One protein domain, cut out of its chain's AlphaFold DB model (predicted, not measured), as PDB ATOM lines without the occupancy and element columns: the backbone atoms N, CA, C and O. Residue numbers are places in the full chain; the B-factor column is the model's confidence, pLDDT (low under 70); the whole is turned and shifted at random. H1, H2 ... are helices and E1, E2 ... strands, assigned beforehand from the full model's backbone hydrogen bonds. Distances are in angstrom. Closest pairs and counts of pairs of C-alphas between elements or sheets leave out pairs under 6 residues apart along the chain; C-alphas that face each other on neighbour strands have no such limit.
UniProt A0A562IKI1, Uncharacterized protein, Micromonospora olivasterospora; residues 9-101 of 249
ATOM      1  N   LYS A   9     -14.021 -19.393  10.614       96.25
ATOM      2  CA  LYS A   9     -14.941 -20.515  10.851       96.25
ATOM      3  C   LYS A   9     -15.459 -21.127   9.546       96.25
ATOM      4  O   LYS A   9     -15.564 -22.344   9.468       96.25
ATOM      5  N   ALA A  10     -15.746 -20.308   8.533       94.88
ATOM      6  CA  ALA A  10     -16.230 -20.782   7.235       94.88
ATOM      7  C   ALA A  10     -15.190 -21.626   6.474       94.88
ATOM      8  O   ALA A  10     -15.565 -22.415   5.620       94.88
ATOM      9  N   THR A  11     -13.905 -21.524   6.826       95.38
ATOM     10  CA  THR A  11     -12.838 -22.416   6.330       95.38
ATOM     11  C   THR A  11     -12.493 -23.557   7.288       95.38
ATOM     12  O   THR A  11     -11.369 -24.048   7.280       95.38
ATOM     13  N   GLY A  12     -13.390 -23.917   8.212       94.56
ATOM     14  CA  GLY A  12     -13.116 -24.953   9.217       94.56
ATOM     15  C   GLY A  12     -11.969 -24.604  10.177       94.56
ATOM     16  O   GLY A  12     -11.372 -25.492  10.774       94.56
ATOM     17  N   GLY A  13     -11.625 -23.319  10.312       95.50
ATOM     18  CA  GLY A  13     -10.491 -22.859  11.117       95.50
ATOM     19  C   GLY A  13      -9.127 -22.897  10.416       95.50
ATOM     20  O   GLY A  13      -8.144 -22.485  11.025       95.50
ATOM     21  N   LEU A  14      -9.056 -23.338   9.154       96.06
ATOM     22  CA  LEU A  14      -7.791 -23.533   8.430       96.06
ATOM     23  C   LEU A  14      -7.100 -22.224   8.029       96.06
ATOM     24  O   LEU A  14      -5.871 -22.172   7.977       96.06
ATOM     25  N   VAL A  15      -7.865 -21.163   7.757       96.88
ATOM     26  CA  VAL A  15      -7.318 -19.861   7.358       96.88
ATOM     27  C   VAL A  15      -7.497 -18.864   8.489       96.88
ATOM     28  O   VAL A  15      -8.589 -18.360   8.759       96.88
ATOM     29  N   SER A  16      -6.393 -18.559   9.157       95.88
ATOM     30  CA  SER A  16      -6.391 -17.674  10.311       95.88
ATOM     31  C   SER A  16      -6.611 -16.199   9.939       95.88
ATOM     32  O   SER A  16      -6.212 -15.706   8.878       95.88
ATOM     33  N   GLY A  17      -7.239 -15.461  10.859       92.75
ATOM     34  CA  GLY A  17      -7.397 -14.007  10.776       92.75
ATOM     35  C   GLY A  17      -8.472 -13.517   9.810       92.75
ATOM     36  O   GLY A  17      -8.658 -12.310   9.719       92.75
ATOM     37  N   MET A  18      -9.210 -14.404   9.140       94.38
ATOM     38  CA  MET A  18     -10.295 -13.999   8.249       94.38
ATOM     39  C   MET A  18     -11.483 -13.401   9.001       94.38
ATOM     40  O   MET A  18     -11.992 -13.989   9.964       94.38
ATOM     41  N   ARG A  19     -11.963 -12.270   8.478       95.06
ATOM     42  CA  ARG A  19     -13.199 -11.571   8.853       95.06
ATOM     43  C   ARG A  19     -13.797 -10.887   7.613       95.06
ATOM     44  O   ARG A  19     -13.040 -10.614   6.673       95.06
ATOM     45  N   PRO A  20     -15.088 -10.500   7.620       94.75
ATOM     46  CA  PRO A  20     -15.749  -9.940   6.438       94.75
ATOM     47  C   PRO A  20     -15.025  -8.732   5.829       94.75
ATOM     48  O   PRO A  20     -14.979  -8.596   4.615       94.75
ATOM     49  N   ALA A  21     -14.371  -7.905   6.645       94.00
ATOM     50  CA  ALA A  21     -13.640  -6.731   6.168       94.00
ATOM     51  C   ALA A  21     -12.359  -7.034   5.360       94.00
ATOM     52  O   ALA A  21     -11.855  -6.136   4.697       94.00
ATOM     53  N   ILE A  22     -11.789  -8.245   5.443       94.69
ATOM     54  CA  ILE A  22     -10.489  -8.562   4.811       94.69
ATOM     55  C   ILE A  22     -10.446  -9.892   4.060       94.69
ATOM     56  O   ILE A  22      -9.417 -10.201   3.469       94.69
ATOM     57  N   HIS A  23     -11.527 -10.677   4.054       96.44
ATOM     58  CA  HIS A  23     -11.551 -11.964   3.352       96.44
ATOM     59  C   HIS A  23     -11.169 -11.830   1.869       96.44
ATOM     60  O   HIS A  23     -10.401 -12.644   1.376       96.44
ATOM     61  N   ARG A  24     -11.595 -10.754   1.195       96.38
ATOM     62  CA  ARG A  24     -11.234 -10.482  -0.205       96.38
ATOM     63  C   ARG A  24      -9.758 -10.202  -0.416       96.38
ATOM     64  O   ARG A  24      -9.192 -10.609  -1.417       96.38
ATOM     65  N   LEU A  25      -9.127  -9.513   0.530       97.31
ATOM     66  CA  LEU A  25      -7.682  -9.332   0.492       97.31
ATOM     67  C   LEU A  25      -6.986 -10.686   0.687       97.31
ATOM     68  O   LEU A  25      -6.049 -11.015  -0.032       97.31
ATOM     69  N   GLN A  26      -7.455 -11.494   1.641       97.06
ATOM     70  CA  GLN A  26      -6.859 -12.794   1.962       97.06
ATOM     71  C   GLN A  26      -7.075 -13.857   0.884       97.06
ATOM     72  O   GLN A  26      -6.221 -14.715   0.717       97.06
ATOM     73  N   SER A  27      -8.189 -13.833   0.166       97.62
ATOM     74  CA  SER A  27      -8.509 -14.798  -0.882       97.62
ATOM     75  C   SER A  27      -7.954 -14.334  -2.227       97.62
ATOM     76  O   SER A  27      -8.296 -13.260  -2.726       97.62
ATOM     77  N   LEU A  28      -7.098 -15.158  -2.843       98.00
ATOM     78  CA  LEU A  28      -6.479 -14.830  -4.133       98.00
ATOM     79  C   LEU A  28      -7.512 -14.738  -5.264       98.00
ATOM     80  O   LEU A  28      -7.272 -14.054  -6.259       98.00
ATOM     81  N   GLY A  29      -8.678 -15.365  -5.089       97.75
ATOM     82  CA  GLY A  29      -9.797 -15.289  -6.022       97.75
ATOM     83  C   GLY A  29     -10.378 -13.882  -6.199       97.75
ATOM     84  O   GLY A  29     -10.950 -13.613  -7.252       97.75
ATOM     85  N   HIS A  30     -10.192 -12.960  -5.246       97.69
ATOM     86  CA  HIS A  30     -10.639 -11.564  -5.390       97.69
ATOM     87  C   HIS A  30      -9.520 -10.607  -5.835       97.69
ATOM     88  O   HIS A  30      -9.712  -9.395  -5.865       97.69
ATOM     89  N   ASP A  31      -8.319 -11.090  -6.157       97.94
ATOM     90  CA  ASP A  31      -7.304 -10.236  -6.781       97.94
ATOM     91  C   ASP A  31      -7.665  -9.995  -8.261       97.94
ATOM     92  O   ASP A  31      -7.877 -10.966  -8.992       97.94
ATOM     93  N   PRO A  32      -7.718  -8.742  -8.754       96.75
ATOM     94  CA  PRO A  32      -8.081  -8.469 -10.146       96.75
ATOM     95  C   PRO A  32      -7.164  -9.122 -11.189       96.75
ATOM     96  O   PRO A  32      -7.591  -9.326 -12.323       96.75
ATOM     97  N   ALA A  33      -5.911  -9.423 -10.834       96.81
ATOM     98  CA  ALA A  33      -4.967 -10.107 -11.710       96.81
ATOM     99  C   ALA A  33      -4.864 -11.595 -11.356       96.81
ATOM    100  O   ALA A  33      -5.060 -12.455 -12.214       96.81
ATOM    101  N   LEU A  34      -4.590 -11.912 -10.088       97.94
ATOM    102  CA  LEU A  34      -4.358 -13.298  -9.667       97.94
ATOM    103  C   LEU A  34      -5.639 -14.135  -9.603       97.94
ATOM    104  O   LEU A  34      -5.557 -15.354  -9.731       97.94
ATOM    105  N   GLY A  35      -6.813 -13.513  -9.494       97.56
ATOM    106  CA  GLY A  35      -8.103 -14.201  -9.504       97.56
ATOM    107  C   GLY A  35      -8.386 -14.935 -10.817       97.56
ATOM    108  O   GLY A  35      -9.044 -15.971 -10.810       97.56
ATOM    109  N   PHE A  36      -7.817 -14.489 -11.943       97.75
ATOM    110  CA  PHE A  36      -7.912 -15.223 -13.213       97.75
ATOM    111  C   PHE A  36      -7.079 -16.508 -13.247       97.75
ATOM    112  O   PHE A  36      -7.332 -17.368 -14.086       97.75
ATOM    113  N   LEU A  37      -6.109 -16.649 -12.342       97.56
ATOM    114  CA  LEU A  37      -5.345 -17.879 -12.159       97.56
ATOM    115  C   LEU A  37      -5.949 -18.703 -11.022       97.56
ATOM    116  O   LEU A  37      -6.471 -19.789 -11.253       97.56
ATOM    117  N   TYR A  38      -5.922 -18.165  -9.804       98.19
ATOM    118  CA  TYR A  38      -6.334 -18.883  -8.601       98.19
ATOM    119  C   TYR A  38      -7.848 -19.004  -8.479       98.19
ATOM    120  O   TYR A  38      -8.321 -20.096  -8.222       98.19
ATOM    121  N   GLY A  39      -8.614 -17.939  -8.726       97.94
ATOM    122  CA  GLY A  39     -10.081 -17.985  -8.638       97.94
ATOM    123  C   GLY A  39     -10.708 -18.912  -9.684       97.94
ATOM    124  O   GLY A  39     -11.598 -19.700  -9.368       97.94
ATOM    125  N   VAL A  40     -10.183 -18.900 -10.915       98.50
ATOM    126  CA  VAL A  40     -10.581 -19.849 -11.970       98.50
ATOM    127  C   VAL A  40     -10.195 -21.280 -11.596       98.50
ATOM    128  O   VAL A  40     -11.038 -22.168 -11.693       98.50
ATOM    129  N   ALA A  41      -8.961 -21.514 -11.134       98.44
ATOM    130  CA  ALA A  41      -8.537 -22.837 -10.682       98.44
ATOM    131  C   ALA A  41      -9.384 -23.337  -9.501       98.44
ATOM    132  O   ALA A  41      -9.790 -24.492  -9.486       98.44
ATOM    133  N   ASP A  42      -9.705 -22.466  -8.555       98.50
ATOM    134  CA  ASP A  42     -10.535 -22.759  -7.391       98.50
ATOM    135  C   ASP A  42     -11.966 -23.146  -7.789       98.50
ATOM    136  O   ASP A  42     -12.500 -24.142  -7.305       98.50
ATOM    137  N   LEU A  43     -12.567 -22.434  -8.748       98.56
ATOM    138  CA  LEU A  43     -13.856 -22.805  -9.346       98.56
ATOM    139  C   LEU A  43     -13.795 -24.160 -10.065       98.56
ATOM    140  O   LEU A  43     -14.743 -24.939  -9.995       98.56
ATOM    141  N   MET A  44     -12.684 -24.458 -10.741       98.50
ATOM    142  CA  MET A  44     -12.487 -25.718 -11.462       98.50
ATOM    143  C   MET A  44     -12.193 -26.920 -10.563       98.50
ATOM    144  O   MET A  44     -12.279 -28.045 -11.043       98.50
ATOM    145  N   HIS A  45     -11.847 -26.710  -9.293       98.06
ATOM    146  CA  HIS A  45     -11.517 -27.791  -8.359       98.06
ATOM    147  C   HIS A  45     -12.403 -27.811  -7.106       98.06
ATOM    148  O   HIS A  45     -12.238 -28.696  -6.272       98.06
ATOM    149  N   GLY A  46     -13.331 -26.861  -6.952       97.44
ATOM    150  CA  GLY A  46     -14.148 -26.747  -5.739       97.44
ATOM    151  C   GLY A  46     -13.335 -26.339  -4.503       97.44
ATOM    152  O   GLY A  46     -13.711 -26.655  -3.373       97.44
ATOM    153  N   THR A  47     -12.206 -25.653  -4.692       98.25
ATOM    154  CA  THR A  47     -11.291 -25.231  -3.618       98.25
ATOM    155  C   THR A  47     -11.330 -23.724  -3.398       98.25
ATOM    156  O   THR A  47     -11.845 -22.981  -4.222       98.25
ATOM    157  N   GLY A  48     -10.773 -23.246  -2.289       98.06
ATOM    158  CA  GLY A  48     -10.480 -21.832  -2.071       98.06
ATOM    159  C   GLY A  48      -9.023 -21.625  -1.678       98.06
ATOM    160  O   GLY A  48      -8.537 -22.285  -0.759       98.06
ATOM    161  N   THR A  49      -8.331 -20.707  -2.347       98.50
ATOM    162  CA  THR A  49      -6.916 -20.400  -2.114       98.50
ATOM    163  C   THR A  49      -6.748 -19.051  -1.411       98.50
ATOM    164  O   THR A  49      -7.152 -18.000  -1.916       98.50
ATOM    165  N   TYR A  50      -6.098 -19.072  -0.247       98.25
ATOM    166  CA  TYR A  50      -6.009 -17.948   0.683       98.25
ATOM    167  C   TYR A  50      -4.582 -17.693   1.170       98.25
ATOM    168  O   TYR A  50      -3.759 -18.600   1.218       98.25
ATOM    169  N   ILE A  51      -4.321 -16.471   1.631       98.00
ATOM    170  CA  ILE A  51      -3.167 -16.106   2.451       98.00
ATOM    171  C   ILE A  51      -3.664 -15.776   3.860       98.00
ATOM    172  O   ILE A  51      -4.513 -14.900   4.067       98.00
ATOM    173  N   ASP A  52      -3.167 -16.503   4.853       96.12
ATOM    174  CA  ASP A  52      -3.587 -16.340   6.241       96.12
ATOM    175  C   ASP A  52      -2.893 -15.148   6.940       96.12
ATOM    176  O   ASP A  52      -2.136 -14.387   6.328       96.12
ATOM    177  N   LYS A  53      -3.178 -14.914   8.229       94.62
ATOM    178  CA  LYS A  53      -2.574 -13.784   8.970       94.62
ATOM    179  C   LYS A  53      -1.061 -13.907   9.164       94.62
ATOM    180  O   LYS A  53      -0.409 -12.894   9.379       94.62
ATOM    181  N   ALA A  54      -0.528 -15.125   9.106       94.56
ATOM    182  CA  ALA A  54       0.899 -15.404   9.205       94.56
ATOM    183  C   ALA A  54       1.588 -15.368   7.828       94.56
ATOM    184  O   ALA A  54       2.752 -15.739   7.709       94.56
ATOM    185  N   GLY A  55       0.870 -14.943   6.782       95.25
ATOM    186  CA  GLY A  55       1.386 -14.858   5.423       95.25
ATOM    187  C   GLY A  55       1.607 -16.208   4.755       95.25
ATOM    188  O   GLY A  55       2.385 -16.307   3.807       95.25
ATOM    189  N   LYS A  56       0.935 -17.259   5.233       96.31
ATOM    190  CA  LYS A  56       1.013 -18.594   4.646       96.31
ATOM    191  C   LYS A  56      -0.061 -18.768   3.577       96.31
ATOM    192  O   LYS A  56      -1.230 -18.479   3.823       96.31
ATOM    193  N   LEU A  57       0.334 -19.309   2.424       97.38
ATOM    194  CA  LEU A  57      -0.601 -19.773   1.401       97.38
ATOM    195  C   LEU A  57      -1.294 -21.061   1.875       97.38
ATOM    196  O   LEU A  57      -0.632 -22.036   2.239       97.38
ATOM    197  N   VAL A  58      -2.623 -21.059   1.882       97.75
ATOM    198  CA  VAL A  58      -3.470 -22.161   2.340       97.75
ATOM    199  C   VAL A  58      -4.564 -22.394   1.308       97.75
ATOM    200  O   VAL A  58      -5.316 -21.478   0.987       97.75
ATOM    201  N   GLN A  59      -4.673 -23.624   0.815       97.75
ATOM    202  CA  GLN A  59      -5.796 -24.056  -0.009       97.75
ATOM    203  C   GLN A  59      -6.757 -24.887   0.843       97.75
ATOM    204  O   GLN A  59      -6.331 -25.730   1.633       97.75
ATOM    205  N   VAL A  60      -8.049 -24.627   0.698       97.50
ATOM    206  CA  VAL A  60      -9.124 -25.246   1.475       97.50
ATOM    207  C   VAL A  60     -10.070 -25.952   0.514       97.50
ATOM    208  O   VAL A  60     -10.551 -25.338  -0.435       97.50
ATOM    209  N   ALA A  61     -10.335 -27.236   0.746       95.81
ATOM    210  CA  ALA A  61     -11.402 -27.948   0.049       95.81
ATOM    211  C   ALA A  61     -12.768 -27.438   0.528       95.81
ATOM    212  O   ALA A  61     -12.934 -27.136   1.711       95.81
ATOM    213  N   THR A  62     -13.733 -27.331  -0.382       94.94
ATOM    214  CA  THR A  62     -15.085 -26.850  -0.071       94.94
ATOM    215  C   THR A  62     -16.137 -27.827  -0.575       94.94
ATOM    216  O   THR A  62     -15.828 -28.721  -1.357       94.94
ATOM    217  N   ASP A  63     -17.389 -27.611  -0.181       93.56
ATOM    218  CA  ASP A  63     -18.528 -28.404  -0.656       93.56
ATOM    219  C   ASP A  63     -19.084 -27.914  -2.012       93.56
ATOM    220  O   ASP A  63     -20.190 -28.285  -2.399       93.56
ATOM    221  N   HIS A  64     -18.372 -27.029  -2.726       95.31
ATOM    222  CA  HIS A  64     -18.803 -26.564  -4.048       95.31
ATOM    223  C   HIS A  64     -18.371 -27.542  -5.138       95.31
ATOM    224  O   HIS A  64     -17.193 -27.887  -5.235       95.31
ATOM    225  N   ASP A  65     -19.303 -27.882  -6.027       96.56
ATOM    226  CA  ASP A  65     -19.001 -28.703  -7.193       96.56
ATOM    227  C   ASP A  65     -18.040 -27.984  -8.164       96.56
ATOM    228  O   ASP A  65     -18.259 -26.814  -8.507       96.56
ATOM    229  N   PRO A  66     -16.998 -28.680  -8.655       97.44
ATOM    230  CA  PRO A  66     -16.146 -28.207  -9.738       97.44
ATOM    231  C   PRO A  66     -16.930 -27.808 -10.993       97.44
ATOM    232  O   PRO A  66     -17.834 -28.524 -11.432       97.44
ATOM    233  N   VAL A  67     -16.537 -26.708 -11.641       97.94
ATOM    234  CA  VAL A  67     -17.121 -26.276 -12.924       97.94
ATOM    235  C   VAL A  67     -16.096 -26.271 -14.060       97.94
ATOM    236  O   VAL A  67     -14.898 -26.119 -13.850       97.94
ATOM    237  N   GLY A  68     -16.565 -26.407 -15.305       98.38
ATOM    238  CA  GLY A  68     -15.697 -26.343 -16.486       98.38
ATOM    239  C   GLY A  68     -15.069 -24.958 -16.708       98.38
ATOM    240  O   GLY A  68     -15.615 -23.942 -16.281       98.38
ATOM    241  N   LEU A  69     -13.954 -24.908 -17.447       98.19
ATOM    242  CA  LEU A  69     -13.137 -23.699 -17.655       98.19
ATOM    243  C   LEU A  69     -13.933 -22.472 -18.132       98.19
ATOM    244  O   LEU A  69     -13.773 -21.385 -17.584       98.19
ATOM    245  N   ILE A  70     -14.797 -22.623 -19.141       98.38
ATOM    246  CA  ILE A  70     -15.574 -21.493 -19.683       98.38
ATOM    247  C   ILE A  70     -16.530 -20.932 -18.623       98.38
ATOM    248  O   ILE A  70     -16.605 -19.719 -18.427       98.38
ATOM    249  N   THR A  71     -17.208 -21.814 -17.884       98.38
ATOM    250  CA  THR A  71     -18.078 -21.425 -16.769       98.38
ATOM    251  C   THR A  71     -17.280 -20.766 -15.649       98.38
ATOM    252  O   THR A  71     -17.726 -19.750 -15.116       98.38
ATOM    253  N   ALA A  72     -16.098 -21.294 -15.320       98.50
ATOM    254  CA  ALA A  72     -15.206 -20.718 -14.319       98.50
ATOM    255  C   ALA A  72     -14.774 -19.295 -14.705       98.50
ATOM    256  O   ALA A  72     -14.909 -18.379 -13.901       98.50
ATOM    257  N   LEU A  73     -14.355 -19.076 -15.956       98.38
ATOM    258  CA  LEU A  73     -13.962 -17.760 -16.469       98.38
ATOM    259  C   LEU A  73     -15.109 -16.741 -16.399       98.38
ATOM    260  O   LEU A  73     -14.930 -15.648 -15.864       98.38
ATOM    261  N   ILE A  74     -16.301 -17.095 -16.893       98.31
ATOM    262  CA  ILE A  74     -17.474 -16.204 -16.854       98.31
ATOM    263  C   ILE A  74     -17.867 -15.896 -15.404       98.31
ATOM    264  O   ILE A  74     -18.164 -14.751 -15.054       98.31
ATOM    265  N   THR A  75     -17.842 -16.914 -14.543       98.06
ATOM    266  CA  THR A  75     -18.181 -16.779 -13.126       98.06
ATOM    267  C   THR A  75     -17.189 -15.879 -12.397       98.06
ATOM    268  O   THR A  75     -17.626 -14.999 -11.656       98.06
ATOM    269  N   GLN A  76     -15.892 -16.036 -12.665       98.19
ATOM    270  CA  GLN A  76     -14.824 -15.206 -12.116       98.19
ATOM    271  C   GLN A  76     -15.010 -13.733 -12.503       98.19
ATOM    272  O   GLN A  76     -14.997 -12.863 -11.633       98.19
ATOM    273  N   VAL A  77     -15.251 -13.446 -13.789       97.75
ATOM    274  CA  VAL A  77     -15.492 -12.073 -14.272       97.75
ATOM    275  C   VAL A  77     -16.705 -11.458 -13.580       97.75
ATOM    276  O   VAL A  77     -16.622 -10.343 -13.062       97.75
ATOM    277  N   ARG A  78     -17.829 -12.186 -13.530       97.44
ATOM    278  CA  ARG A  78     -19.059 -11.713 -12.879       97.44
ATOM    279  C   ARG A  78     -18.835 -11.426 -11.395       97.44
ATOM    280  O   ARG A  78     -19.329 -10.420 -10.892       97.44
ATOM    281  N   HIS A  79     -18.113 -12.303 -10.706       96.94
ATOM    282  CA  HIS A  79     -17.856 -12.161  -9.280       96.94
ATOM    283  C   HIS A  79     -16.975 -10.942  -8.985       96.94
ATOM    284  O   HIS A  79     -17.387 -10.076  -8.213       96.94
ATOM    285  N   LEU A  80     -15.845 -10.794  -9.690       97.06
ATOM    286  CA  LEU A  80     -14.988  -9.613  -9.560       97.06
ATOM    287  C   LEU A  80     -15.756  -8.321  -9.869       97.06
ATOM    288  O   LEU A  80     -15.667  -7.361  -9.108       97.06
ATOM    289  N   LEU A  81     -16.564  -8.293 -10.936       95.38
ATOM    290  CA  LEU A  81     -17.362  -7.113 -11.274       95.38
ATOM    291  C   LEU A  81     -18.355  -6.754 -10.158       95.38
ATOM    292  O   LEU A  81     -18.511  -5.577  -9.842       95.38
ATOM    293  N   SER A  82     -18.989  -7.750  -9.533       94.81
ATOM    294  CA  SER A  82     -19.901  -7.508  -8.410       94.81
ATOM    295  C   SER A  82     -19.187  -6.918  -7.189       94.81
ATOM    296  O   SER A  82     -19.724  -6.018  -6.542       94.81
ATOM    297  N   ASP A  83     -17.948  -7.336  -6.920       94.38
ATOM    298  CA  ASP A  83     -17.169  -6.838  -5.788       94.38
ATOM    299  C   ASP A  83     -16.738  -5.375  -5.944       94.38
ATOM    300  O   ASP A  83     -16.681  -4.653  -4.941       94.38
ATOM    301  N   VAL A  84     -16.497  -4.901  -7.175       92.75
ATOM    302  CA  VAL A  84     -16.138  -3.496  -7.464       92.75
ATOM    303  C   VAL A  84     -17.164  -2.514  -6.888       92.75
ATOM    304  O   VAL A  84     -16.785  -1.463  -6.364       92.75
ATOM    305  N   TYR A  85     -18.450  -2.865  -6.945       89.06
ATOM    306  CA  TYR A  85     -19.557  -2.004  -6.514       89.06
ATOM    307  C   TYR A  85     -19.899  -2.123  -5.028       89.06
ATOM    308  O   TYR A  85     -20.803  -1.447  -4.541       89.06
ATOM    309  N   THR A  86     -19.180  -2.954  -4.278       91.38
ATOM    310  CA  THR A  86     -19.393  -3.060  -2.833       91.38
ATOM    311  C   THR A  86     -18.601  -1.994  -2.067       91.38
ATOM    312  O   THR A  86     -17.554  -1.539  -2.548       91.38
ATOM    313  N   PRO A  87     -19.025  -1.628  -0.841       89.94
ATOM    314  CA  PRO A  87     -18.314  -0.640  -0.030       89.94
ATOM    315  C   PRO A  87     -16.835  -0.980   0.197       89.94
ATOM    316  O   PRO A  87     -15.989  -0.111   0.034       89.94
ATOM    317  N   ALA A  88     -16.499  -2.246   0.474       91.50
ATOM    318  CA  ALA A  88     -15.103  -2.663   0.655       91.50
ATOM    319  C   ALA A  88     -14.295  -2.711  -0.659       91.50
ATOM    320  O   ALA A  88     -13.077  -2.572  -0.628       91.50
ATOM    321  N   GLY A  89     -14.959  -2.874  -1.810       94.69
ATOM    322  CA  GLY A  89     -14.306  -2.923  -3.118       94.69
ATOM    323  C   GLY A  89     -13.361  -4.116  -3.304       94.69
ATOM    324  O   GLY A  89     -13.246  -4.999  -2.447       94.69
ATOM    325  N   LEU A  90     -12.677  -4.128  -4.447       96.38
ATOM    326  CA  LEU A  90     -11.575  -5.048  -4.731       96.38
ATOM    327  C   LEU A  90     -10.246  -4.463  -4.261       96.38
ATOM    328  O   LEU A  90     -10.078  -3.251  -4.205       96.38
ATOM    329  N   GLN A  91      -9.284  -5.325  -3.969       96.94
ATOM    330  CA  GLN A  91      -7.892  -4.920  -3.789       96.94
ATOM    331  C   GLN A  91      -7.248  -4.502  -5.128       96.94
ATOM    332  O   GLN A  91      -7.747  -4.883  -6.191       96.94
ATOM    333  N   PRO A  92      -6.137  -3.745  -5.116       97.25
ATOM    334  CA  PRO A  92      -5.341  -3.516  -6.321       97.25
ATOM    335  C   PRO A  92      -4.784  -4.832  -6.910       97.25
ATOM    336  O   PRO A  92      -4.621  -5.809  -6.177       97.25
ATOM    337  N   PRO A  93      -4.460  -4.883  -8.215       96.62
ATOM    338  CA  PRO A  93      -3.890  -6.083  -8.832       96.62
ATOM    339  C   PRO A  93      -2.553  -6.463  -8.185       96.62
ATOM    340  O   PRO A  93      -1.730  -5.586  -7.936       96.62
ATOM    341  N   PHE A  94      -2.337  -7.759  -7.941       97.06
ATOM    342  CA  PHE A  94      -1.161  -8.326  -7.254       97.06
ATOM    343  C   PHE A  94      -0.966  -7.879  -5.798       97.06
ATOM    344  O   PHE A  94       0.006  -8.285  -5.154       97.06
ATOM    345  N   PHE A  95      -1.865  -7.061  -5.251       97.06
ATOM    346  CA  PHE A  95      -1.720  -6.502  -3.910       97.06
ATOM    347  C   PHE A  95      -1.828  -7.575  -2.825       97.06
ATOM    348  O   PHE A  95      -1.154  -7.489  -1.798       97.06
ATOM    349  N   SER A  96      -2.603  -8.629  -3.092       96.31
ATOM    350  CA  SER A  96      -2.728  -9.796  -2.215       96.31
ATOM    351  C   SER A  96      -1.379 -10.430  -1.864       96.31
ATOM    352  O   SER A  96      -1.202 -10.870  -0.727       96.31
ATOM    353  N   LEU A  97      -0.399 -10.403  -2.780       96.69
ATOM    354  CA  LEU A  97       0.938 -10.975  -2.578       96.69
ATOM    355  C   LEU A  97       1.752 -10.268  -1.496       96.69
ATOM    356  O   LEU A  97       2.640 -10.887  -0.914       96.69
ATOM    357  N   LEU A  98       1.450  -9.004  -1.176       96.19
ATOM    358  CA  LEU A  98       2.115  -8.309  -0.069       96.19
ATOM    359  C   LEU A  98       1.873  -9.015   1.273       96.19
ATOM    360  O   LEU A  98       2.696  -8.907   2.180       96.19
ATOM    361  N   GLN A  99       0.799  -9.805   1.375       97.06
ATOM    362  CA  GLN A  99       0.528 -10.643   2.540       97.06
ATOM    363  C   GLN A  99       1.476 -11.829   2.699       97.06
ATOM    364  O   GLN A  99       1.489 -12.429   3.761       97.06
ATOM    365  N   LEU A 100       2.287 -12.171   1.700       96.44
ATOM    366  CA  LEU A 100       3.356 -13.161   1.868       96.44
ATOM    367  C   LEU A 100       4.583 -12.552   2.571       96.44
ATOM    368  O   LEU A 100       5.450 -13.268   3.073       96.44
ATOM    369  N   GLY A 101       4.679 -11.220   2.617       93.12
ATOM    370  CA  GLY A 101       5.807 -10.506   3.201       93.12
ATOM    371  C   GLY A 101       5.753 -10.490   4.729       93.12
ATOM    372  O   GLY A 101       5.148  -9.601   5.330       93.12
TER     373      GLY A 101
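What this domain is: This is residues 9 to 101 of the 249 residues of an uncharacterized protein of Micromonospora olivasterospora (UniProt A0A562IKI1). A small two-stranded hairpin, E1 and E2, has E2 along one edge of the body; H2 packs on E1 near Gly 48 with the long H3 packed on H2, while the short H1 and H4 pack on each other near Ile 51, at the other end of E1. E1 runs near the middle of the body, while H3 and H4 lie toward opposite ends of it, and a long stretch with no named element, residues 9 to 22, comes before H1. The printed part has 93 residues, with four named helices and two named strands in the order H1, H2, E1, E2, H3, H4; the two strands make one antiparallel sheet. The class is mixed, helices and strands, with 44 residues, under half, in named elements. The whole is compact, with a radius of gyration of the C-alphas of 12.4 A and spans of 34 by 27 by 21 A.

Where its parts are: After residues 9 to 22, H1 holds residues 23 to 26 and begins at C-alpha 23, at (-11.551, -11.964, 3.352). H2 holds residues 38 to 45 and is 10.3 A long from first to last C-alpha. E1, residues 47 to 51, and E2, residues 57 to 61, are each 13.6 A long. H3, residues 69 to 84, is the longest helix at 22.8 A and begins at C-alpha 69, at (-13.137, -23.699, -17.655). H4, residues 95 to 100, is 10.2 A long and ends at C-alpha 100, at (3.356, -13.161, 1.868).

How they stand to each other: E1 and E2 form a hairpin, antiparallel at 157 degrees between their directions. N 48 and O 60 are within hydrogen-bond range at 2.8 A, as are N 58 and O 50 at 2.8 A. The closest C-alphas of H2 and E1, those of Asp 42 and Gly 48, are 5.4 A apart. H2 and E2 are only just apart, with their closest C-alphas at 8.4 A. H2 and H3 touch, H3 with residues 69 to 76 alone; their closest C-alphas, those of Val 40 and Ala 72, are 5.3 A apart. These two helices run opposite ways at a steep tilt of 44 degrees. The closest C-alphas of H1 and E1, those of Gln 26 and Ile 51, are 5.0 A apart. H1 and H4 touch, the closest C-alphas being those of Leu 25 and Ser 96 at 5.7 A. H3 is apart from H1, H4 and E1. In H2 and H3 every O i to N i+4 pair is within hydrogen-bond range; in H4 0 of 2 are, beside 3 of 3 O i to N i+3 pairs, and H1 is too short for an O i to N i+4 pair.

The domain as a whole: The two C-alphas farthest apart, those of Ala 54 and Ile 70, are 33.8 A apart. The printed part has no cut. The link from H1 to H2, 11 residues, is long. The mean pLDDT of the printed part is 96.5, and no printed residue is under 70.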